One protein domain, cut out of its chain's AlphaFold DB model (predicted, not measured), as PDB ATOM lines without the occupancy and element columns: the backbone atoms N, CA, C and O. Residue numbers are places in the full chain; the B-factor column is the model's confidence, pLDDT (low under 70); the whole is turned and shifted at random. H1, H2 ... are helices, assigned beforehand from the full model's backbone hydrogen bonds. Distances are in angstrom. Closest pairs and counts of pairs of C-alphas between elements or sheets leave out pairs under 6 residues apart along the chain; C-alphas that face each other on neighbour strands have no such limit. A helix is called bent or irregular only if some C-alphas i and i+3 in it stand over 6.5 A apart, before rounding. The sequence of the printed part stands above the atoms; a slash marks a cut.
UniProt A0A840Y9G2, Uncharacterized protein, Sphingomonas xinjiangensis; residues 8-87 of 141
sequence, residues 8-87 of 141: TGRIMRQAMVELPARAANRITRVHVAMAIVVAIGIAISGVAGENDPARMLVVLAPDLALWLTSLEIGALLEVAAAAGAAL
ATOM      1  N   THR A   8      26.864 -28.889  14.156       89.19
ATOM      2  CA  THR A   8      27.191 -27.828  15.112       89.19
ATOM      3  C   THR A   8      27.338 -26.471  14.422       89.19
ATOM      4  O   THR A   8      26.764 -25.491  14.886       89.19
ATOM      5  N   GLY A   9      28.036 -26.401  13.281       87.56
ATOM      6  CA  GLY A   9      28.194 -25.166  12.503       87.56
ATOM      7  C   GLY A   9      26.867 -24.609  11.977       87.56
ATOM      8  O   GLY A   9      26.630 -23.402  12.050       87.56
ATOM      9  N   ARG A  10      25.960 -25.485  11.529       88.12
ATOM     10  CA  ARG A  10      24.601 -25.112  11.102       88.12
ATOM     11  C   ARG A  10      23.762 -24.555  12.247       88.12
ATOM     12  O   ARG A  10      23.146 -23.506  12.074       88.12
ATOM     13  N   ILE A  11      23.755 -25.224  13.402       92.31
ATOM     14  CA  ILE A  11      23.024 -24.754  14.590       92.31
ATOM     15  C   ILE A  11      23.561 -23.388  15.022       92.31
ATOM     16  O   ILE A  11      22.783 -22.462  15.246       92.31
ATOM     17  N   MET A  12      24.888 -23.230  15.056       90.75
ATOM     18  CA  MET A  12      25.536 -21.970  15.417       90.75
ATOM     19  C   MET A  12      25.140 -20.839  14.459       90.75
ATOM     20  O   MET A  12      24.759 -19.756  14.896       90.75
ATOM     21  N   ARG A  13      25.160 -21.099  13.145       89.69
ATOM     22  CA  ARG A  13      24.741 -20.131  12.120       89.69
ATOM     23  C   ARG A  13      23.272 -19.748  12.270       89.69
ATOM     24  O   ARG A  13      22.928 -18.570  12.188       89.69
ATOM     25  N   GLN A  14      22.406 -20.725  12.513       93.06
ATOM     26  CA  GLN A  14      20.979 -20.481  12.665       93.06
ATOM     27  C   GLN A  14      20.682 -19.650  13.923       93.06
ATOM     28  O   GLN A  14      19.888 -18.712  13.862       93.06
ATOM     29  N   ALA A  15      21.365 -19.941  15.033       93.88
ATOM     30  CA  ALA A  15      21.203 -19.239  16.302       93.88
ATOM     31  C   ALA A  15      21.801 -17.827  16.303       93.88
ATOM     32  O   ALA A  15      21.168 -16.898  16.795       93.88
ATOM     33  N   MET A  16      23.003 -17.654  15.752       94.06
ATOM     34  CA  MET A  16      23.738 -16.389  15.845       94.06
ATOM     35  C   MET A  16      23.464 -15.430  14.686       94.06
ATOM     36  O   MET A  16      23.697 -14.235  14.829       94.06
ATOM     37  N   VAL A  17      22.986 -15.926  13.541       93.88
ATOM     38  CA  VAL A  17      22.798 -15.105  12.334       93.88
ATOM     39  C   VAL A  17      21.342 -15.105  11.895       93.88
ATOM     40  O   VAL A  17      20.716 -14.050  11.847       93.88
ATOM     41  N   GLU A  18      20.778 -16.274  11.591       94.62
ATOM     42  CA  GLU A  18      19.467 -16.340  10.931       94.62
ATOM     43  C   GLU A  18      18.316 -15.925  11.855       94.62
ATOM     44  O   GLU A  18      17.437 -15.172  11.435       94.62
ATOM     45  N   LEU A  19      18.314 -16.381  13.112       92.00
ATOM     46  CA  LEU A  19      17.291 -16.009  14.093       92.00
ATOM     47  C   LEU A  19      17.325 -14.504  14.431       92.00
ATOM     48  O   LEU A  19      16.276 -13.864  14.298       92.00
ATOM     49  N   PRO A  20      18.479 -13.896  14.774       90.19
ATOM     50  CA  PRO A  20      18.568 -12.455  14.998       90.19
ATOM     51  C   PRO A  20      18.209 -11.640  13.757       90.19
ATOM     52  O   PRO A  20      17.478 -10.663  13.870       90.19
ATOM     53  N   ALA A  21      18.642 -12.060  12.563       92.38
ATOM     54  CA  ALA A  21      18.300 -11.370  11.320       92.38
ATOM     55  C   ALA A  21      16.787 -11.394  11.046       92.38
ATOM     56  O   ALA A  21      16.207 -10.384  10.647       92.38
ATOM     57  N   ARG A  22      16.113 -12.521  11.311       92.00
ATOM     58  CA  ARG A  22      14.647 -12.614  11.207       92.00
ATOM     59  C   ARG A  22      13.941 -11.724  12.224       92.00
ATOM     60  O   ARG A  22      12.926 -11.125  11.879       92.00
ATOM     61  N   ALA A  23      14.451 -11.636  13.451       89.56
ATOM     62  CA  ALA A  23      13.907 -10.742  14.468       89.56
ATOM     63  C   ALA A  23      14.100  -9.268  14.078       89.56
ATOM     64  O   ALA A  23      13.147  -8.494  14.121       89.56
ATOM     65  N   ALA A  24      15.293  -8.901  13.604       90.38
ATOM     66  CA  ALA A  24      15.602  -7.556  13.128       90.38
ATOM     67  C   ALA A  24      14.719  -7.146  11.937       90.38
ATOM     68  O   ALA A  24      14.204  -6.034  11.909       90.38
ATOM     69  N   ASN A  25      14.441  -8.064  11.005       92.19
ATOM     70  CA  ASN A  25      13.538  -7.804   9.879       92.19
ATOM     71  C   ASN A  25      12.072  -7.573  10.285       92.19
ATOM     72  O   ASN A  25      11.293  -7.070   9.479       92.19
ATOM     73  N   ARG A  26      11.672  -7.932  11.510       92.25
ATOM     74  CA  ARG A  26      10.324  -7.658  12.041       92.25
ATOM     75  C   ARG A  26      10.223  -6.296  12.726       92.25
ATOM     76  O   ARG A  26       9.125  -5.899  13.115       92.25
ATOM     77  N   ILE A  27      11.335  -5.576  12.878       93.69
ATOM     78  CA  ILE A  27      11.342  -4.238  13.464       93.69
ATOM     79  C   ILE A  27      10.597  -3.294  12.522       93.69
ATOM     80  O   ILE A  27      11.014  -3.012  11.402       93.69
ATOM     81  N   THR A  28       9.471  -2.785  13.004       94.12
ATOM     82  CA  THR A  28       8.691  -1.753  12.316       94.12
ATOM     83  C   THR A  28       9.061  -0.361  12.825       94.12
ATOM     84  O   THR A  28       9.700  -0.206  13.866       94.12
ATOM     85  N   ARG A  29       8.588   0.682  12.132       92.06
ATOM     86  CA  ARG A  29       8.765   2.086  12.551       92.06
ATOM     87  C   ARG A  29       8.268   2.348  13.978       92.06
ATOM     88  O   ARG A  29       8.868   3.150  14.682       92.06
ATOM     89  N   VAL A  30       7.218   1.645  14.413       90.50
ATOM     90  CA  VAL A  30       6.657   1.765  15.770       90.50
ATOM     91  C   VAL A  30       7.639   1.256  16.823       90.50
ATOM     92  O   VAL A  30       7.824   1.910  17.842       90.50
ATOM     93  N   HIS A  31       8.328   0.143  16.561       91.62
ATOM     94  CA  HIS A  31       9.346  -0.382  17.475       91.62
ATOM     95  C   HIS A  31      10.512   0.600  17.634       91.62
ATOM     96  O   HIS A  31      10.977   0.832  18.746       91.62
ATOM     97  N   VAL A  32      10.944   1.222  16.532       92.75
ATOM     98  CA  VAL A  32      11.993   2.253  16.559       92.75
ATOM     99  C   VAL A  32      11.525   3.489  17.327       92.75
ATOM    100  O   VAL A  32      12.255   3.989  18.177       92.75
ATOM    101  N   ALA A  33      10.300   3.961  17.080       91.44
ATOM    102  CA  ALA A  33       9.728   5.090  17.808       91.44
ATOM    103  C   ALA A  33       9.640   4.809  19.318       91.44
ATOM    104  O   ALA A  33      10.067   5.638  20.118       91.44
ATOM    105  N   MET A  34       9.175   3.618  19.709       89.56
ATOM    106  CA  MET A  34       9.152   3.181  21.109       89.56
ATOM    107  C   MET A  34      10.555   3.146  21.717       89.56
ATOM    108  O   MET A  34      10.751   3.662  22.813       89.56
ATOM    109  N   ALA A  35      11.546   2.604  21.003       92.50
ATOM    110  CA  ALA A  35      12.928   2.579  21.475       92.50
ATOM    111  C   ALA A  35      13.486   3.993  21.704       92.50
ATOM    112  O   ALA A  35      14.160   4.224  22.705       92.50
ATOM    113  N   ILE A  36      13.165   4.951  20.826       93.69
ATOM    114  CA  ILE A  36      13.545   6.361  20.994       93.69
ATOM    115  C   ILE A  36      12.887   6.955  22.242       93.69
ATOM    116  O   ILE A  36      13.575   7.578  23.047       93.69
ATOM    117  N   VAL A  37      11.581   6.748  22.437       90.44
ATOM    118  CA  VAL A  37      10.859   7.250  23.619       90.44
ATOM    119  C   VAL A  37      11.458   6.681  24.908       90.44
ATOM    120  O   VAL A  37      11.731   7.434  25.843       90.44
ATOM    121  N   VAL A  38      11.732   5.375  24.943       91.88
ATOM    122  CA  VAL A  38      12.379   4.718  26.088       91.88
ATOM    123  C   VAL A  38      13.782   5.281  26.323       91.88
ATOM    124  O   VAL A  38      14.122   5.611  27.457       91.88
ATOM    125  N   ALA A  39      14.585   5.451  25.269       94.56
ATOM    126  CA  ALA A  39      15.929   6.016  25.377       94.56
ATOM    127  C   ALA A  39      15.913   7.451  25.927       94.56
ATOM    128  O   ALA A  39      16.730   7.788  26.782       94.56
ATOM    129  N   ILE A  40      14.956   8.280  25.493       92.75
ATOM    130  CA  ILE A  40      14.749   9.628  26.037       92.75
ATOM    131  C   ILE A  40      14.377   9.554  27.520       92.75
ATOM    132  O   ILE A  40      14.951  10.287  28.318       92.75
ATOM    133  N   GLY A  41      13.467   8.656  27.910       89.75
ATOM    134  CA  GLY A  41      13.091   8.468  29.314       89.75
ATOM    135  C   GLY A  41      14.284   8.093  30.201       89.75
ATOM    136  O   GLY A  41      14.471   8.675  31.272       89.75
ATOM    137  N   ILE A  42      15.140   7.183  29.728       92.38
ATOM    138  CA  ILE A  42      16.384   6.810  30.417       92.38
ATOM    139  C   ILE A  42      17.325   8.014  30.518       92.38
ATOM    140  O   ILE A  42      17.847   8.290  31.596       92.38
ATOM    141  N   ALA A  43      17.516   8.755  29.423       92.38
ATOM    142  CA  ALA A  43      18.384   9.928  29.403       92.38
ATOM    143  C   ALA A  43      17.905  11.013  30.379       92.38
ATOM    144  O   ALA A  43      18.704  11.528  31.157       92.38
ATOM    145  N   ILE A  44      16.601  11.314  30.392       90.56
ATOM    146  CA  ILE A  44      15.998  12.242  31.354       90.56
ATOM    147  C   ILE A  44      16.252  11.736  32.774       90.56
ATOM    148  O   ILE A  44      16.778  12.479  33.590       90.56
ATOM    149  N   SER A  45      15.958  10.467  33.058       87.31
ATOM    150  CA  SER A  45      16.111   9.903  34.407       87.31
ATOM    151  C   SER A  45      17.559   9.891  34.902       87.31
ATOM    152  O   SER A  45      17.784   9.996  36.104       87.31
ATOM    153  N   GLY A  46      18.532   9.758  33.996       88.56
ATOM    154  CA  GLY A  46      19.957   9.753  34.326       88.56
ATOM    155  C   GLY A  46      20.571  11.141  34.518       88.56
ATOM    156  O   GLY A  46      21.594  11.257  35.187       88.56
ATOM    157  N   VAL A  47      19.977  12.188  33.938       91.19
ATOM    158  CA  VAL A  47      20.493  13.570  34.014       91.19
ATOM    159  C   VAL A  47      19.716  14.419  35.026       91.19
ATOM    160  O   VAL A  47      20.272  15.341  35.620       91.19
ATOM    161  N   ALA A  48      18.437  14.120  35.227       88.94
ATOM    162  CA  ALA A  48      17.541  14.870  36.090       88.94
ATOM    163  C   ALA A  48      17.720  14.496  37.575       88.94
ATOM    164  O   ALA A  48      17.852  13.325  37.938       88.94
ATOM    165  N   GLY A  49      17.701  15.502  38.454       87.19
ATOM    166  CA  GLY A  49      17.837  15.306  39.903       87.19
ATOM    167  C   GLY A  49      16.634  14.597  40.544       87.19
ATOM    168  O   GLY A  49      15.576  14.470  39.932       87.19
ATOM    169  N   GLU A  50      16.770  14.164  41.804       83.06
ATOM    170  CA  GLU A  50      15.718  13.456  42.572       83.06
ATOM    171  C   GLU A  50      14.351  14.158  42.563       83.06
ATOM    172  O   GLU A  50      13.317  13.502  42.493       83.06
ATOM    173  N   ASN A  51      14.354  15.493  42.594       86.25
ATOM    174  CA  ASN A  51      13.149  16.321  42.665       86.25
ATOM    175  C   ASN A  51      12.830  17.027  41.338       86.25
ATOM    176  O   ASN A  51      12.080  18.003  41.320       86.25
ATOM    177  N   ASP A  52      13.435  16.590  40.234       88.19
ATOM    178  CA  ASP A  52      13.177  17.181  38.928       88.19
ATOM    179  C   ASP A  52      11.806  16.714  38.400       88.19
ATOM    180  O   ASP A  52      11.569  15.503  38.271       88.19
ATOM    181  N   PRO A  53      10.892  17.641  38.061       83.44
ATOM    182  CA  PRO A  53       9.578  17.290  37.535       83.44
ATOM    183  C   PRO A  53       9.648  16.455  36.248       83.44
ATOM    184  O   PRO A  53       8.761  15.637  36.011       83.44
ATOM    185  N   ALA A  54      10.696  16.596  35.429       85.56
ATOM    186  CA  ALA A  54      10.864  15.787  34.225       85.56
ATOM    187  C   ALA A  54      11.098  14.306  34.561       85.56
ATOM    188  O   ALA A  54      10.515  13.428  33.923       85.56
ATOM    189  N   ARG A  55      11.888  14.015  35.603       87.38
ATOM    190  CA  ARG A  55      12.098  12.645  36.098       87.38
ATOM    191  C   ARG A  55      10.809  12.068  36.669       87.38
ATOM    192  O   ARG A  55      10.467  10.931  36.355       87.38
ATOM    193  N   MET A  56      10.069  12.856  37.452       88.81
ATOM    194  CA  MET A  56       8.775  12.434  38.001       88.81
ATOM    195  C   MET A  56       7.780  12.051  36.899       88.81
ATOM    196  O   MET A  56       7.114  11.023  37.003       88.81
ATOM    197  N   LEU A  57       7.722  12.830  35.814       87.19
ATOM    198  CA  LEU A  57       6.870  12.516  34.666       87.19
ATOM    199  C   LEU A  57       7.281  11.217  33.970       87.19
ATOM    200  O   LEU A  57       6.409  10.428  33.621       87.19
ATOM    201  N   VAL A  58       8.580  10.965  33.789       89.25
ATOM    202  CA  VAL A  58       9.060   9.710  33.183       89.25
ATOM    203  C   VAL A  58       8.696   8.501  34.041       89.25
ATOM    204  O   VAL A  58       8.288   7.477  33.500       89.25
ATOM    205  N   VAL A  59       8.802   8.620  35.366       88.56
ATOM    206  CA  VAL A  59       8.428   7.547  36.300       88.56
ATOM    207  C   VAL A  59       6.923   7.265  36.255       88.56
ATOM    208  O   VAL A  59       6.522   6.106  36.317       88.56
ATOM    209  N   LEU A  60       6.094   8.301  36.110       89.19
ATOM    210  CA  LEU A  60       4.635   8.172  36.073       89.19
ATOM    211  C   LEU A  60       4.090   7.785  34.683       89.19
ATOM    212  O   LEU A  60       2.984   7.259  34.574       89.19
ATOM    213  N   ALA A  61       4.845   8.032  33.610       85.75
ATOM    214  CA  ALA A  61       4.391   7.837  32.233       85.75
ATOM    215  C   ALA A  61       3.850   6.425  31.912       85.75
ATOM    216  O   ALA A  61       2.824   6.349  31.232       85.75
ATOM    217  N   PRO A  62       4.462   5.313  32.373       82.25
ATOM    218  CA  PRO A  62       3.939   3.972  32.109       82.25
ATOM    219  C   PRO A  62       2.581   3.736  32.768       82.25
ATOM    220  O   PRO A  62       1.718   3.102  32.164       82.25
ATOM    221  N   ASP A  63       2.394   4.267  33.980       84.06
ATOM    222  CA  ASP A  63       1.122   4.182  34.687       84.06
ATOM    223  C   ASP A  63       0.074   4.958  33.888       84.06
ATOM    224  O   ASP A  63      -0.861   4.362  33.371       84.06
ATOM    225  N   LEU A  64       0.309   6.236  33.575       81.38
ATOM    226  CA  LEU A  64      -0.610   7.023  32.736       81.38
ATOM    227  C   LEU A  64      -0.967   6.334  31.409       81.38
ATOM    228  O   LEU A  64      -2.124   6.374  31.000       81.38
ATOM    229  N   ALA A  65      -0.011   5.675  30.750       81.06
ATOM    230  CA  ALA A  65      -0.266   4.929  29.519       81.06
ATOM    231  C   ALA A  65      -1.264   3.778  29.718       81.06
ATOM    232  O   ALA A  65      -2.145   3.587  28.881       81.06
ATOM    233  N   LEU A  66      -1.173   3.046  30.832       80.56
ATOM    234  CA  LEU A  66      -2.122   1.991  31.182       80.56
ATOM    235  C   LEU A  66      -3.528   2.567  31.397       80.56
ATOM    236  O   LEU A  66      -4.503   2.036  30.867       80.56
ATOM    237  N   TRP A  67      -3.638   3.699  32.089       77.75
ATOM    238  CA  TRP A  67      -4.923   4.372  32.299       77.75
ATOM    239  C   TRP A  67      -5.515   4.894  30.984       77.75
ATOM    240  O   TRP A  67      -6.712   4.745  30.747       77.75
ATOM    241  N   LEU A  68      -4.678   5.423  30.086       74.12
ATOM    242  CA  LEU A  68      -5.092   5.902  28.763       74.12
ATOM    243  C   LEU A  68      -5.692   4.789  27.894       74.12
ATOM    244  O   LEU A  68      -6.590   5.070  27.107       74.12
ATOM    245  N   THR A  69      -5.277   3.527  28.055       73.75
ATOM    246  CA  THR A  69      -5.929   2.409  27.339       73.75
ATOM    247  C   THR A  69      -7.368   2.147  27.780       73.75
ATOM    248  O   THR A  69      -8.129   1.545  27.027       73.75
ATOM    249  N   SER A  70      -7.753   2.618  28.968       74.81
ATOM    250  CA  SER A  70      -9.114   2.484  29.501       74.81
ATOM    251  C   SER A  70     -10.026   3.646  29.094       74.81
ATOM    252  O   SER A  70     -11.220   3.615  29.386       74.81
ATOM    253  N   LEU A  71      -9.481   4.684  28.452       72.62
ATOM    254  CA  LEU A  71     -10.226   5.871  28.053       72.62
ATOM    255  C   LEU A  71     -10.779   5.735  26.634       72.62
ATOM    256  O   LEU A  71     -10.121   5.238  25.720       72.62
ATOM    257  N   GLU A  72     -11.997   6.236  26.439       73.62
ATOM    258  CA  GLU A  72     -12.589   6.362  25.112       73.62
ATOM    259  C   GLU A  72     -11.781   7.342  24.243       73.62
ATOM    260  O   GLU A  72     -11.203   8.317  24.730       73.62
ATOM    261  N   ILE A  73     -11.764   7.111  22.926       70.62
ATOM    262  CA  ILE A  73     -10.938   7.857  21.952       70.62
ATOM    263  C   ILE A  73     -11.159   9.380  22.041       70.62
ATOM    264  O   ILE A  73     -10.220  10.154  21.841       70.62
ATOM    265  N   GLY A  74     -12.375   9.825  22.381       68.19
ATOM    266  CA  GLY A  74     -12.693  11.242  22.577       68.19
ATOM    267  C   GLY A  74     -11.902  11.889  23.719       68.19
ATOM    268  O   GLY A  74     -11.351  12.974  23.545       68.19
ATOM    269  N   ALA A  75     -11.745  11.188  24.843       75.25
ATOM    270  CA  ALA A  75     -10.971  11.679  25.980       75.25
ATOM    271  C   ALA A  75      -9.471  11.781  25.647       75.25
ATOM    272  O   ALA A  75      -8.797  12.718  26.076       75.25
ATOM    273  N   LEU A  76      -8.947  10.869  24.819       73.50
ATOM    274  CA  LEU A  76      -7.560  10.938  24.343       73.50
ATOM    275  C   LEU A  76      -7.308  12.187  23.486       73.50
ATOM    276  O   LEU A  76      -6.264  12.826  23.624       73.50
ATOM    277  N   LEU A  77      -8.263  12.555  22.626       76.00
ATOM    278  CA  LEU A  77      -8.186  13.761  21.795       76.00
ATOM    279  C   LEU A  77      -8.202  15.042  22.636       76.00
ATOM    280  O   LEU A  77      -7.411  15.949  22.374       76.00
ATOM    281  N   GLU A  78      -9.045  15.111  23.667       78.50
ATOM    282  CA  GLU A  78      -9.094  16.261  24.577       78.50
ATOM    283  C   GLU A  78      -7.804  16.415  25.384       78.50
ATOM    284  O   GLU A  78      -7.249  17.512  25.459       78.50
ATOM    285  N   VAL A  79      -7.272  15.316  25.927       81.12
ATOM    286  CA  VAL A  79      -5.991  15.327  26.648       81.12
ATOM    287  C   VAL A  79      -4.850  15.737  25.719       81.12
ATOM    288  O   VAL A  79      -4.022  16.565  26.101       81.12
ATOM    289  N   ALA A  80      -4.810  15.224  24.486       80.81
ATOM    290  CA  ALA A  80      -3.804  15.615  23.503       80.81
ATOM    291  C   ALA A  80      -3.899  17.110  23.150       80.81
ATOM    292  O   ALA A  80      -2.875  17.796  23.084       80.81
ATOM    293  N   ALA A  81      -5.114  17.639  22.978       80.50
ATOM    294  CA  ALA A  81      -5.341  19.059  22.730       80.50
ATOM    295  C   ALA A  81      -4.904  19.926  23.923       80.50
ATOM    296  O   ALA A  81      -4.206  20.926  23.739       80.50
ATOM    297  N   ALA A  82      -5.247  19.519  25.148       83.44
ATOM    298  CA  ALA A  82      -4.859  20.208  26.374       83.44
ATOM    299  C   ALA A  82      -3.337  20.183  26.590       83.44
ATOM    300  O   ALA A  82      -2.740  21.213  26.904       83.44
ATOM    301  N   ALA A  83      -2.687  19.041  26.357       82.00
ATOM    302  CA  ALA A  83      -1.235  18.907  26.435       82.00
ATOM    303  C   ALA A  83      -0.529  19.759  25.371       82.00
ATOM    304  O   ALA A  83       0.428  20.467  25.682       82.00
ATOM    305  N   GLY A  84      -1.030  19.761  24.131       79.81
ATOM    306  CA  GLY A  84      -0.533  20.632  23.066       79.81
ATOM    307  C   GLY A  84      -0.658  22.115  23.422       79.81
ATOM    308  O   GLY A  84       0.289  22.883  23.237       79.81
ATOM    309  N   ALA A  85      -1.788  22.517  24.008       78.94
ATOM    310  CA  ALA A  85      -2.000  23.878  24.494       78.94
ATOM    311  C   ALA A  85      -1.046  24.234  25.647       78.94
ATOM    312  O   ALA A  85      -0.446  25.313  25.639       78.94
ATOM    313  N   ALA A  86      -0.844  23.323  26.602       77.94
ATOM    314  CA  ALA A  86       0.077  23.507  27.717       77.94
ATOM    315  C   ALA A  86       1.531  23.641  27.235       77.94
ATOM    316  O   ALA A  86       2.204  24.608  27.594       77.94
ATOM    317  N   LEU A  87       1.999  22.760  26.349       73.88
ATOM    318  CA  LEU A  87       3.340  22.834  25.758       73.88
ATOM    319  C   LEU A  87       3.534  24.118  24.941       73.88
ATOM    320  O   LEU A  87       4.553  24.798  25.075       73.88
TER     321      LEU A  87
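Overview. This is residues 8 to 87 of the 141 residues of an uncharacterized protein of Sphingomonas xinjiangensis (UniProt A0A840Y9G2). An open zigzag of four helices: H2 and H3 make a narrow V, a helical hairpin whose two helices meet near their link, H4 folds back alongside H3 without clearly touching it, and H1 sticks out from the far end of H2 as a free arm. This arm makes much of the length, and the contacts between the parts are few. The printed part has 80 residues with four named helices, H1, H2, H3 and H4 in that order along the chain, and no named strand; the class is all helix. The whole is extended, with a radius of gyration of the C-alphas of 19.1 A, and its spans are 58 by 35 by 19 A, only just flat.

Arrangement. H2, residues 29 to 47, is the longest helix by residues, and H3, residues 53 to 68, forms a helical hairpin with it. They touch with residues 41 to 45 of H2 and 54 to 58 of H3 alone; the closest C-alphas are those of Ser 45 and Arg 55, 5.1 A apart. They run opposite ways at a steep tilt of 36 degrees, only just beyond shallow. H3 has a kink of 48 degrees near residue 62. H4, residues 73 to 87, is close to H3 but not clearly touching; the closest C-alphas are those of Leu 68 and Leu 76, 7.1 A apart. H3 and H4 run opposite ways at a shallow tilt of 14 degrees. H2 and H4 are apart. H1, residues 8 to 24, is apart from H2, H3 and H4. In H2 and H4 every O i to N i+4 pair is within hydrogen-bond range; in H1 it is 11 of 13 and in H3 10 of 12.

Along the chain. H2 has 19 residues and measures 27.0 A from first to last C-alpha, beginning with C-alpha 29 at (8.765, 2.086, 12.551). H1, 17 residues, measures 23.4 A from C-alpha 8 at (27.191, -27.828, 15.112); it is only just irregular, with C-alphas 16 and 19 being 6.7 A apart. H3, 16 residues, measures 20.5 A and is irregular, with C-alphas 59 and 62 being 7.1 A apart. H4, 15 residues, measures 21.0 A and ends with C-alpha 87 at (3.340, 22.834, 25.758).

Size, cuts and confidence. The two C-alphas farthest apart are those of Thr 8 and Ala 85, at 60.1 A. Residues 8 to 37 stand free, of which 8 to 24 belong to H1 and 29 to 37 to H2. The printed part has no cut, and the links H1 to H2, H2 to H3 and H3 to H4 are tight. The mean pLDDT of the printed part is 86.2; residue 74 is under 70.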